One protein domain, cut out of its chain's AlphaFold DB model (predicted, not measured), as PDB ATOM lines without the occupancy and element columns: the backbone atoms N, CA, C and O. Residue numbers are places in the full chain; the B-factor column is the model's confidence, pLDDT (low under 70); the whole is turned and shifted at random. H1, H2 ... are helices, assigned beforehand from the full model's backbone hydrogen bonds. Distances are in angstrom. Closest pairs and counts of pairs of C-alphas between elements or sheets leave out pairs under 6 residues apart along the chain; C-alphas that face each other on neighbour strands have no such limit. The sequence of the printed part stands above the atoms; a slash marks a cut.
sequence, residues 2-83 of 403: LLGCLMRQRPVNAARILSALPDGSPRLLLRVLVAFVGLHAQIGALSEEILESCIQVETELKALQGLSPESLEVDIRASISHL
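What this domain is: This is residues 2 to 83 of the 403 residues of an uncharacterized protein of Aphanomyces euteiches (UniProt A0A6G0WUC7). A helical hairpin of two long helices, H3 and H4, side by side and running opposite ways, makes the core; H1 packs on the later part of H4, and H2 packs on H1 beyond that end of the hairpin. After H4 a long link, residues 64 to 77, folds back to the short H5, which packs on the later part of H3. The printed part has 82 residues with five named helices, in the order H1, H2, H3, H4, H5, and no named strand; the class is all helix. The whole is compact, with a radius of gyration of the C-alphas of 12.7 A and spans of 35 by 24 by 20 A.

How they stand to each other: H3, residues 27 to 42, and H4, residues 48 to 63, form a helical hairpin: they touch at a shallow tilt of 16 degrees, opposite ways, and their closest C-alphas are those of Leu 30 and Glu 58, 6.5 A apart. H1, residues 2 to 7, touches H4 at residues 57 to 61 alone, at a steep tilt of 43 degrees, the same way; the closest C-alphas are those of Gly 4 and Val 57, 5.6 A apart. H1 is close to H3 but not clearly touching, with the C-alphas of Gly 4 and Leu 29 8.0 A apart. H2, residues 11 to 18, touches H1 at a steep tilt of 51 degrees, opposite ways, with the C-alphas of Met 7 and Ala 14 closest at 4.4 A. H2 is apart from H3 and from H4. H5, residues 78 to 81, touches H3 at residues 34 to 41 alone; the closest C-alphas are those of Gly 38 and Ile 80, 6.2 A apart. H5 is apart from H1, H2 and H4. The helix packing is mostly crossed, but only just: of 3 touching pairs with a tilt, 1 is at a shallow tilt. Each O i to N i+4 pair is within hydrogen-bond range in H1, H2 and H3, and 11 of 12 are in H4; H5 is too short for such a pair.

Where its parts are: H3 measures 22.7 A from first to last C-alpha, from C-alpha 27 at (-9.516, 19.043, 27.592) to C-alpha 42 at (-30.177, 15.420, 36.329). H4 measures 22.6 A, H2 10.1 A, H1 8.8 A and H5 5.3 A. H1 begins at C-alpha 2, (-21.201, 25.380, 19.622), and H5 ends at C-alpha 81, (-24.967, 5.416, 33.345).

The domain as a whole: The two C-alphas farthest apart are those of Val 12 and Leu 83, at 36.9 A. The printed part has no cut. The link from H4 to H5, 14 residues, is long. The mean pLDDT of the printed part is 87.7, and residues 67 to 74, in that link, are under 70.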
ATOM      1  N   LEU A   2     -21.394  24.595  20.865       93.62
ATOM      2  CA  LEU A   2     -21.201  25.380  19.622       93.62
ATOM      3  C   LEU A   2     -19.781  25.347  19.020       93.62
ATOM      4  O   LEU A   2     -19.652  25.084  17.830       93.62
ATOM      5  N   LEU A   3     -18.729  25.560  19.821       93.62
ATOM      6  CA  LEU A   3     -17.340  25.485  19.341       93.62
ATOM      7  C   LEU A   3     -17.020  24.108  18.740       93.62
ATOM      8  O   LEU A   3     -16.570  24.039  17.606       93.62
ATOM      9  N   GLY A   4     -17.340  23.019  19.440       92.69
ATOM     10  CA  GLY A   4     -17.170  21.656  18.929       92.69
ATOM     11  C   GLY A   4     -17.950  21.400  17.633       92.69
ATOM     12  O   GLY A   4     -17.405  20.812  16.706       92.69
ATOM     13  N   CYS A   5     -19.165  21.943  17.498       93.38
ATOM     14  CA  CYS A   5     -19.932  21.879  16.244       93.38
ATOM     15  C   CYS A   5     -19.284  22.669  15.085       93.38
ATOM     16  O   CYS A   5     -19.542  22.361  13.926       93.38
ATOM     17  N   LEU A   6     -18.462  23.685  15.381       94.25
ATOM     18  CA  LEU A   6     -17.691  24.453  14.392       94.25
ATOM     19  C   LEU A   6     -16.321  23.829  14.080       94.25
ATOM     20  O   LEU A   6     -15.769  24.118  13.019       94.25
ATOM     21  N   MET A   7     -15.771  23.023  14.994       93.56
ATOM     22  CA  MET A   7     -14.524  22.259  14.829       93.56
ATOM     23  C   MET A   7     -14.768  20.978  14.018       93.56
ATOM     24  O   MET A   7     -13.973  20.646  13.136       93.56
ATOM     25  N   ARG A   8     -15.903  20.317  14.277       89.81
ATOM     26  CA  ARG A   8     -16.433  19.167  13.538       89.81
ATOM     27  C   ARG A   8     -16.380  19.396  12.027       89.81
ATOM     28  O   ARG A   8     -16.787  20.451  11.538       89.81
ATOM     29  N   GLN A   9     -15.855  18.413  11.292       85.38
ATOM     30  CA  GLN A   9     -15.639  18.453   9.832       85.38
ATOM     31  C   GLN A   9     -14.741  19.601   9.301       85.38
ATOM     32  O   GLN A   9     -14.606  19.754   8.086       85.38
ATOM     33  N   ARG A  10     -14.126  20.441  10.152       91.94
ATOM     34  CA  ARG A  10     -13.363  21.630   9.719       91.94
ATOM     35  C   ARG A  10     -12.041  21.779  10.488       91.94
ATOM     36  O   ARG A  10     -11.955  22.613  11.392       91.94
ATOM     37  N   PRO A  11     -10.960  21.080  10.082       90.19
ATOM     38  CA  PRO A  11      -9.667  21.149  10.771       90.19
ATOM     39  C   PRO A  11      -9.073  22.568  10.824       90.19
ATOM     40  O   PRO A  11      -8.426  22.926  11.802       90.19
ATOM     41  N   VAL A  12      -9.363  23.428   9.840       95.38
ATOM     42  CA  VAL A  12      -8.960  24.852   9.853       95.38
ATOM     43  C   VAL A  12      -9.636  25.637  10.989       95.38
ATOM     44  O   VAL A  12      -9.016  26.513  11.591       95.38
ATOM     45  N   ASN A  13     -10.893  25.317  11.315       95.50
ATOM     46  CA  ASN A  13     -11.575  25.888  12.477       95.50
ATOM     47  C   ASN A  13     -11.028  25.283  13.773       95.50
ATOM     48  O   ASN A  13     -10.799  26.024  14.724       95.50
ATOM     49  N   ALA A  14     -10.791  23.966  13.798       93.81
ATOM     50  CA  ALA A  14     -10.197  23.278  14.941       93.81
ATOM     51  C   ALA A  14      -8.845  23.885  15.330       93.81
ATOM     52  O   ALA A  14      -8.707  24.336  16.460       93.81
ATOM     53  N   ALA A  15      -7.901  24.011  14.394       93.94
ATOM     54  CA  ALA A  15      -6.591  24.611  14.646       93.94
ATOM     55  C   ALA A  15      -6.695  26.040  15.210       93.94
ATOM     56  O   ALA A  15      -6.049  26.359  16.205       93.94
ATOM     57  N   ARG A  16      -7.567  26.886  14.636       95.81
ATOM     58  CA  ARG A  16      -7.802  28.257  15.128       95.81
ATOM     59  C   ARG A  16      -8.390  28.282  16.539       95.81
ATOM     60  O   ARG A  16      -7.915  29.044  17.374       95.81
ATOM     61  N   ILE A  17      -9.399  27.455  16.812       94.69
ATOM     62  CA  ILE A  17     -10.049  27.394  18.127       94.69
ATOM     63  C   ILE A  17      -9.083  26.839  19.178       94.69
ATOM     64  O   ILE A  17      -8.963  27.432  20.243       94.69
ATOM     65  N   LEU A  18      -8.339  25.775  18.862       93.25
ATOM     66  CA  LEU A  18      -7.307  25.212  19.734       93.25
ATOM     67  C   LEU A  18      -6.201  26.237  20.032       93.25
ATOM     68  O   LEU A  18      -5.860  26.417  21.195       93.25
ATOM     69  N   SER A  19      -5.726  26.993  19.032       95.31
ATOM     70  CA  SER A  19      -4.723  28.058  19.228       95.31
ATOM     71  C   SER A  19      -5.186  29.235  20.103       95.31
ATOM     72  O   SER A  19      -4.363  30.046  20.516       95.31
ATOM     73  N   ALA A  20      -6.489  29.330  20.392       95.50
ATOM     74  CA  ALA A  20      -7.081  30.330  21.279       95.50
ATOM     75  C   ALA A  20      -7.442  29.773  22.677       95.50
ATOM     76  O   ALA A  20      -7.991  30.506  23.501       95.50
ATOM     77  N   LEU A  21      -7.160  28.493  22.954       93.00
ATOM     78  CA  LEU A  21      -7.316  27.875  24.276       93.00
ATOM     79  C   LEU A  21      -5.989  27.935  25.054       93.00
ATOM     80  O   LEU A  21      -4.932  27.777  24.445       93.00
ATOM     81  N   PRO A  22      -6.021  28.092  26.393       88.50
ATOM     82  CA  PRO A  22      -4.812  28.291  27.204       88.50
ATOM     83  C   PRO A  22      -3.804  27.136  27.111       88.50
ATOM     84  O   PRO A  22      -2.603  27.377  27.159       88.50
ATOM     85  N   ASP A  23      -4.286  25.905  26.922       87.38
ATOM     86  CA  ASP A  23      -3.457  24.693  26.857       87.38
ATOM     87  C   ASP A  23      -3.229  24.187  25.418       87.38
ATOM     88  O   ASP A  23      -2.777  23.058  25.226       87.38
ATOM     89  N   GLY A  24      -3.692  24.921  24.395       90.81
ATOM     90  CA  GLY A  24      -3.751  24.432  23.009       90.81
ATOM     91  C   GLY A  24      -4.653  23.202  22.784       90.81
ATOM     92  O   GLY A  24      -4.675  22.655  21.685       90.81
ATOM     93  N   SER A  25      -5.379  22.730  23.810       90.94
ATOM     94  CA  SER A  25      -5.999  21.395  23.841       90.94
ATOM     95  C   SER A  25      -7.503  21.420  24.167       90.94
ATOM     96  O   SER A  25      -7.972  22.304  24.888       90.94
ATOM     97  N   PRO A  26      -8.290  20.428  23.705       92.50
ATOM     98  CA  PRO A  26      -9.735  20.389  23.928       92.50
ATOM     99  C   PRO A  26     -10.149  19.883  25.326       92.50
ATOM    100  O   PRO A  26     -11.348  19.765  25.585       92.50
ATOM    101  N   ARG A  27      -9.215  19.614  26.256       90.88
ATOM    102  CA  ARG A  27      -9.516  19.043  27.592       90.88
ATOM    103  C   ARG A  27     -10.557  19.840  28.374       90.88
ATOM    104  O   ARG A  27     -11.458  19.254  28.975       90.88
ATOM    105  N   LEU A  28     -10.454  21.169  28.349       90.88
ATOM    106  CA  LEU A  28     -11.404  22.050  29.027       90.88
ATOM    107  C   LEU A  28     -12.801  21.974  28.387       90.88
ATOM    108  O   LEU A  28     -13.798  21.900  29.102       90.88
ATOM    109  N   LEU A  29     -12.876  21.913  27.051       92.88
ATOM    110  CA  LEU A  29     -14.133  21.746  26.315       92.88
ATOM    111  C   LEU A  29     -14.795  20.394  26.619       92.88
ATOM    112  O   LEU A  29     -16.005  20.361  26.815       92.88
ATOM    113  N   LEU A  30     -14.015  19.309  26.706       92.81
ATOM    114  CA  LEU A  30     -14.498  17.969  27.065       92.81
ATOM    115  C   LEU A  30     -15.038  17.915  28.504       92.81
ATOM    116  O   LEU A  30     -16.166  17.475  28.717       92.81
ATOM    117  N   ARG A  31     -14.290  18.437  29.487       92.75
ATOM    118  CA  ARG A  31     -14.740  18.498  30.894       92.75
ATOM    119  C   ARG A  31     -16.018  19.327  31.060       92.75
ATOM    120  O   ARG A  31     -16.945  18.893  31.737       92.75
ATOM    121  N   VAL A  32     -16.097  20.490  30.406       94.12
ATOM    122  CA  VAL A  32     -17.302  21.340  30.419       94.12
ATOM    123  C   VAL A  32     -18.473  20.674  29.687       94.12
ATOM    124  O   VAL A  32     -19.617  20.838  30.107       94.12
ATOM    125  N   LEU A  33     -18.219  19.894  28.630       94.44
ATOM    126  CA  LEU A  33     -19.251  19.143  27.913       94.44
ATOM    127  C   LEU A  33     -19.851  18.021  28.771       94.44
ATOM    128  O   LEU A  33     -21.074  17.933  28.854       94.44
ATOM    129  N   VAL A  34     -19.027  17.222  29.456       93.69
ATOM    130  CA  VAL A  34     -19.513  16.186  30.387       93.69
ATOM    131  C   VAL A  34     -20.311  16.811  31.535       93.69
ATOM    132  O   VAL A  34     -21.428  16.373  31.807       93.69
ATOM    133  N   ALA A  35     -19.813  17.892  32.146       94.06
ATOM    134  CA  ALA A  35     -20.537  18.606  33.202       94.06
ATOM    135  C   ALA A  35     -21.889  19.176  32.721       94.06
ATOM    136  O   ALA A  35     -22.892  19.075  33.429       94.06
ATOM    137  N   PHE A  36     -21.940  19.726  31.503       94.00
ATOM    138  CA  PHE A  36     -23.175  20.190  30.862       94.00
ATOM    139  C   PHE A  36     -24.180  19.046  30.662       94.00
ATOM    140  O   PHE A  36     -25.346  19.188  31.033       94.00
ATOM    141  N   VAL A  37     -23.739  17.905  30.121       94.88
ATOM    142  CA  VAL A  37     -24.619  16.755  29.866       94.88
ATOM    143  C   VAL A  37     -25.132  16.142  31.170       94.88
ATOM    144  O   VAL A  37     -26.337  15.923  31.289       94.88
ATOM    145  N   GLY A  38     -24.266  15.940  32.168       93.81
ATOM    146  CA  GLY A  38     -24.662  15.423  33.482       93.81
ATOM    147  C   GLY A  38     -25.703  16.308  34.176       93.81
ATOM    148  O   GLY A  38     -26.722  15.808  34.650       93.81
ATOM    149  N   LEU A  39     -25.514  17.632  34.154       94.38
ATOM    150  CA  LEU A  39     -26.470  18.587  34.724       94.38
ATOM    151  C   LEU A  39     -27.813  18.594  33.968       94.38
ATOM    152  O   LEU A  39     -28.873  18.571  34.593       94.38
ATOM    153  N   HIS A  40     -27.801  18.564  32.631       93.62
ATOM    154  CA  HIS A  40     -29.040  18.486  31.847       93.62
ATOM    155  C   HIS A  40     -29.773  17.143  32.014       93.62
ATOM    156  O   HIS A  40     -31.008  17.125  31.992       93.62
ATOM    157  N   ALA A  41     -29.047  16.041  32.229       93.81
ATOM    158  CA  ALA A  41     -29.621  14.737  32.554       93.81
ATOM    159  C   ALA A  41     -30.284  14.735  33.943       93.81
ATOM    160  O   ALA A  41     -31.431  14.306  34.062       93.81
ATOM    161  N   GLN A  42     -29.623  15.286  34.970       93.19
ATOM    162  CA  GLN A  42     -30.177  15.420  36.329       93.19
ATOM    163  C   GLN A  42     -31.468  16.253  36.371       93.19
ATOM    164  O   GLN A  42     -32.392  15.923  37.111       93.19
ATOM    165  N   ILE A  43     -31.560  17.307  35.554       93.94
ATOM    166  CA  ILE A  43     -32.760  18.157  35.444       93.94
ATOM    167  C   ILE A  43     -33.873  17.473  34.613       93.94
ATOM    168  O   ILE A  43     -35.019  17.920  34.617       93.94
ATOM    169  N   GLY A  44     -33.569  16.387  33.891       91.94
ATOM    170  CA  GLY A  44     -34.499  15.758  32.945       91.94
ATOM    171  C   GLY A  44     -34.778  16.614  31.701       91.94
ATOM    172  O   GLY A  44     -35.794  16.423  31.035       91.94
ATOM    173  N   ALA A  45     -33.890  17.569  31.401       93.75
ATOM    174  CA  ALA A  45     -33.982  18.503  30.275       93.75
ATOM    175  C   ALA A  45     -33.152  18.066  29.051       93.75
ATOM    176  O   ALA A  45     -33.106  18.778  28.047       93.75
ATOM    177  N   LEU A  46     -32.473  16.922  29.136       94.38
ATOM    178  CA  LEU A  46     -31.726  16.310  28.043       94.38
ATOM    179  C   LEU A  46     -32.647  15.381  27.235       94.38
ATOM    180  O   LEU A  46     -33.180  14.418  27.787       94.38
ATOM    181  N   SER A  47     -32.829  15.647  25.939       94.62
ATOM    182  CA  SER A  47     -33.423  14.669  25.018       94.62
ATOM    183  C   SER A  47     -32.355  13.718  24.474       94.62
ATOM    184  O   SER A  47     -31.169  14.045  24.448       94.62
ATOM    185  N   GLU A  48     -32.788  12.550  24.004       92.38
ATOM    186  CA  GLU A  48     -31.927  11.524  23.403       92.38
ATOM    187  C   GLU A  48     -31.172  12.059  22.169       92.38
ATOM    188  O   GLU A  48     -29.959  11.901  22.072       92.38
ATOM    189  N   GLU A  49     -31.850  12.832  21.315       93.69
ATOM    190  CA  GLU A  49     -31.259  13.543  20.167       93.69
ATOM    191  C   GLU A  49     -30.143  14.527  20.580       93.69
ATOM    192  O   GLU A  49     -29.100  14.625  19.928       93.69
ATOM    193  N   ILE A  50     -30.341  15.269  21.680       92.44
ATOM    194  CA  ILE A  50     -29.342  16.219  22.194       92.44
ATOM    195  C   ILE A  50     -28.168  15.463  22.821       92.44
ATOM    196  O   ILE A  50     -27.021  15.862  22.617       92.44
ATOM    197  N   LEU A  51     -28.427  14.370  23.544       93.94
ATOM    198  CA  LEU A  51     -27.393  13.491  24.090       93.94
ATOM    199  C   LEU A  51     -26.517  12.909  22.974       93.94
ATOM    200  O   LEU A  51     -25.294  13.029  23.036       93.94
ATOM    201  N   GLU A  52     -27.120  12.345  21.929       93.56
ATOM    202  CA  GLU A  52     -26.377  11.799  20.793       93.56
ATOM    203  C   GLU A  52     -25.547  12.887  20.092       93.56
ATOM    204  O   GLU A  52     -24.364  12.687  19.815       93.56
ATOM    205  N   SER A  53     -26.112  14.086  19.905       93.81
ATOM    206  CA  SER A  53     -25.376  15.244  19.384       93.81
ATOM    207  C   SER A  53     -24.186  15.643  20.272       93.81
ATOM    208  O   SER A  53     -23.123  15.992  19.757       93.81
ATOM    209  N   CYS A  54     -24.320  15.553  21.601       94.62
ATOM    210  CA  CYS A  54     -23.219  15.799  22.536       94.62
ATOM    211  C   CYS A  54     -22.122  14.730  22.424       94.62
ATOM    212  O   CYS A  54     -20.951  15.096  22.357       94.62
ATOM    213  N   ILE A  55     -22.482  13.446  22.330       93.75
ATOM    214  CA  ILE A  55     -21.532  12.333  22.146       93.75
ATOM    215  C   ILE A  55     -20.779  12.478  20.814       93.75
ATOM    216  O   ILE A  55     -19.561  12.334  20.779       93.75
ATOM    217  N   GLN A  56     -21.461  12.852  19.726       93.62
ATOM    218  CA  GLN A  56     -20.805  13.118  18.438       93.62
ATOM    219  C   GLN A  56     -19.824  14.304  18.501       93.62
ATOM    220  O   GLN A  56     -18.831  14.317  17.784       93.62
ATOM    221  N   VAL A  57     -20.082  15.314  19.340       94.25
ATOM    222  CA  VAL A  57     -19.136  16.421  19.571       94.25
ATOM    223  C   VAL A  57     -17.974  15.988  20.471       94.25
ATOM    224  O   VAL A  57     -16.851  16.452  20.287       94.25
ATOM    225  N   GLU A  58     -18.218  15.097  21.428       93.38
ATOM    226  CA  GLU A  58     -17.194  14.536  22.306       93.38
ATOM    227  C   GLU A  58     -16.177  13.685  21.535       93.38
ATOM    228  O   GLU A  58     -14.975  13.877  21.713       93.38
ATOM    229  N   THR A  59     -16.628  12.791  20.649       91.56
ATOM    230  CA  THR A  59     -15.734  11.929  19.860       91.56
ATOM    231  C   THR A  59     -14.853  12.737  18.906       91.56
ATOM    232  O   THR A  59     -13.653  12.478  18.833       91.56
ATOM    233  N   GLU A  60     -15.394  13.771  18.252       91.62
ATOM    234  CA  GLU A  60     -14.608  14.698  17.418       91.62
ATOM    235  C   GLU A  60     -13.570  15.471  18.259       91.62
ATOM    236  O   GLU A  60     -12.423  15.624  17.842       91.62
ATOM    237  N   LEU A  61     -13.928  15.919  19.472       91.50
ATOM    238  CA  LEU A  61     -12.996  16.599  20.384       91.50
ATOM    239  C   LEU A  61     -11.925  15.655  20.965       91.50
ATOM    240  O   LEU A  61     -10.794  16.097  21.161       91.50
ATOM    241  N   LYS A  62     -12.246  14.378  21.209       91.12
ATOM    242  CA  LYS A  62     -11.279  13.339  21.606       91.12
ATOM    243  C   LYS A  62     -10.298  13.039  20.467       91.12
ATOM    244  O   LYS A  62      -9.089  13.099  20.684       91.12
ATOM    245  N   ALA A  63     -10.799  12.833  19.246       89.75
ATOM    246  CA  ALA A  63      -9.976  12.600  18.057       89.75
ATOM    247  C   ALA A  63      -9.016  13.771  17.770       89.75
ATOM    248  O   ALA A  63      -7.827  13.556  17.539       89.75
ATOM    249  N   LEU A  64      -9.495  15.017  17.878       87.56
ATOM    250  CA  LEU A  64      -8.670  16.225  17.737       87.56
ATOM    251  C   LEU A  64      -7.585  16.382  18.814       87.56
ATOM    252  O   LEU A  64      -6.711  17.232  18.656       87.56
ATOM    253  N   GLN A  65      -7.617  15.595  19.895       85.50
ATOM    254  CA  GLN A  65      -6.549  15.588  20.889       85.50
ATOM    255  C   GLN A  65      -5.419  14.590  20.574       85.50
ATOM    256  O   GLN A  65      -4.374  14.641  21.221       85.50
ATOM    257  N   GLY A  66      -5.604  13.673  19.617       76.75
ATOM    258  CA  GLY A  66      -4.640  12.599  19.346       76.75
ATOM    259  C   GLY A  66      -4.493  11.583  20.489       76.75
ATOM    260  O   GLY A  66      -3.557  10.790  20.485       76.75
ATOM    261  N   LEU A  67      -5.398  11.602  21.473       62.94
ATOM    262  CA  LEU A  67      -5.461  10.594  22.530       62.94
ATOM    263  C   LEU A  67      -6.299   9.406  22.056       62.94
ATOM    264  O   LEU A  67      -7.386   9.596  21.510       62.94
ATOM    265  N   SER A  68      -5.813   8.190  22.323       51.16
ATOM    266  CA  SER A  68      -6.621   6.970  22.204       51.16
ATOM    267  C   SER A  68      -7.938   7.143  22.981       51.16
ATOM    268  O   SER A  68      -7.899   7.699  24.087       51.16
ATOM    269  N   PRO A  69      -9.095   6.687  22.456       58.41
ATOM    270  CA  PRO A  69     -10.396   6.878  23.102       58.41
ATOM    271  C   PRO A  69     -10.479   6.314  24.530       58.41
ATOM    272  O   PRO A  69     -11.283   6.808  25.317       58.41
ATOM    273  N   GLU A  70      -9.629   5.346  24.881       54.28
ATOM    274  CA  GLU A  70      -9.531   4.747  26.220       54.28
ATOM    275  C   GLU A  70      -8.785   5.628  27.243       54.28
ATOM    276  O   GLU A  70      -8.981   5.493  28.446       54.28
ATOM    277  N   SER A  71      -7.938   6.561  26.792       51.69
ATOM    278  CA  SER A  71      -6.987   7.295  27.649       51.69
ATOM    279  C   SER A  71      -7.589   8.510  28.384       51.69
ATOM    280  O   SER A  71      -6.847   9.314  28.957       51.69
ATOM    281  N   LEU A  72      -8.910   8.701  28.346       59.28
ATOM    282  CA  LEU A  72      -9.593   9.833  28.974       59.28
ATOM    283  C   LEU A  72     -10.695   9.358  29.923       59.28
ATOM    284  O   LEU A  72     -11.775   8.982  29.482       59.28
ATOM    285  N   GLU A  73     -10.461   9.551  31.226       63.22
ATOM    286  CA  GLU A  73     -11.413   9.383  32.351       63.22
ATOM    287  C   GLU A  73     -12.739  10.160  32.185       63.22
ATOM    288  O   GLU A  73     -13.676  10.020  32.967       63.22
ATOM    289  N   VAL A  74     -12.794  11.047  31.192       65.94
ATOM    290  CA  VAL A  74     -13.901  11.941  30.875       65.94
ATOM    291  C   VAL A  74     -14.654  11.335  29.689       65.94
ATOM    292  O   VAL A  74     -14.326  11.612  28.537       65.94
ATOM    293  N   ASP A  75     -15.635  10.480  29.980       79.44
ATOM    294  CA  ASP A  75     -16.605   9.927  29.024       79.44
ATOM    295  C   ASP A  75     -18.026  10.374  29.383       79.44
ATOM    296  O   ASP A  75     -18.455  10.237  30.534       79.44
ATOM    297  N   ILE A  76     -18.781  10.884  28.402       82.00
ATOM    298  CA  ILE A  76     -20.195  11.215  28.607       82.00
ATOM    299  C   ILE A  76     -20.975   9.971  29.035       82.00
ATOM    300  O   ILE A  76     -21.754  10.071  29.978       82.00
ATOM    301  N   ARG A  77     -20.788   8.809  28.390       79.94
ATOM    302  CA  ARG A  77     -21.650   7.631  28.614       79.94
ATOM    303  C   ARG A  77     -21.517   7.091  30.042       79.94
ATOM    304  O   ARG A  77     -22.532   6.946  30.727       79.94
ATOM    305  N   ALA A  78     -20.294   6.904  30.534       80.56
ATOM    306  CA  ALA A  78     -20.003   6.581  31.933       80.56
ATOM    307  C   ALA A  78     -20.513   7.658  32.916       80.56
ATOM    308  O   ALA A  78     -20.960   7.350  34.025       80.56
ATOM    309  N   SER A  79     -20.520   8.929  32.500       78.31
ATOM    310  CA  SER A  79     -21.030  10.035  33.315       78.31
ATOM    311  C   SER A  79     -22.566  10.144  33.381       78.31
ATOM    312  O   SER A  79     -23.054  10.994  34.129       78.31
ATOM    313  N   ILE A  80     -23.339   9.320  32.659       80.69
ATOM    314  CA  ILE A  80     -24.813   9.248  32.812       80.69
ATOM    315  C   ILE A  80     -25.309   7.867  33.247       80.69
ATOM    316  O   ILE A  80     -26.388   7.785  33.824       80.69
ATOM    317  N   SER A  81     -24.549   6.792  33.015       79.56
ATOM    318  CA  SER A  81     -24.967   5.416  33.345       79.56
ATOM    319  C   SER A  81     -25.287   5.202  34.831       79.56
ATOM    320  O   SER A  81     -26.124   4.370  35.166       79.56
ATOM    321  N   HIS A  82     -24.647   5.974  35.713       75.81
ATOM    322  CA  HIS A  82     -24.858   5.946  37.161       75.81
ATOM    323  C   HIS A  82     -26.000   6.860  37.643       75.81
ATOM    324  O   HIS A  82     -26.406   6.770  38.803       75.81
ATOM    325  N   LEU A  83     -26.506   7.770  36.801       73.12
ATOM    326  CA  LEU A  83     -27.644   8.604  37.172       73.12
ATOM    327  C   LEU A  83     -28.923   7.764  37.086       73.12
ATOM    328  O   LEU A  83     -29.117   7.055  36.095       73.12
TER     329      LEU A  83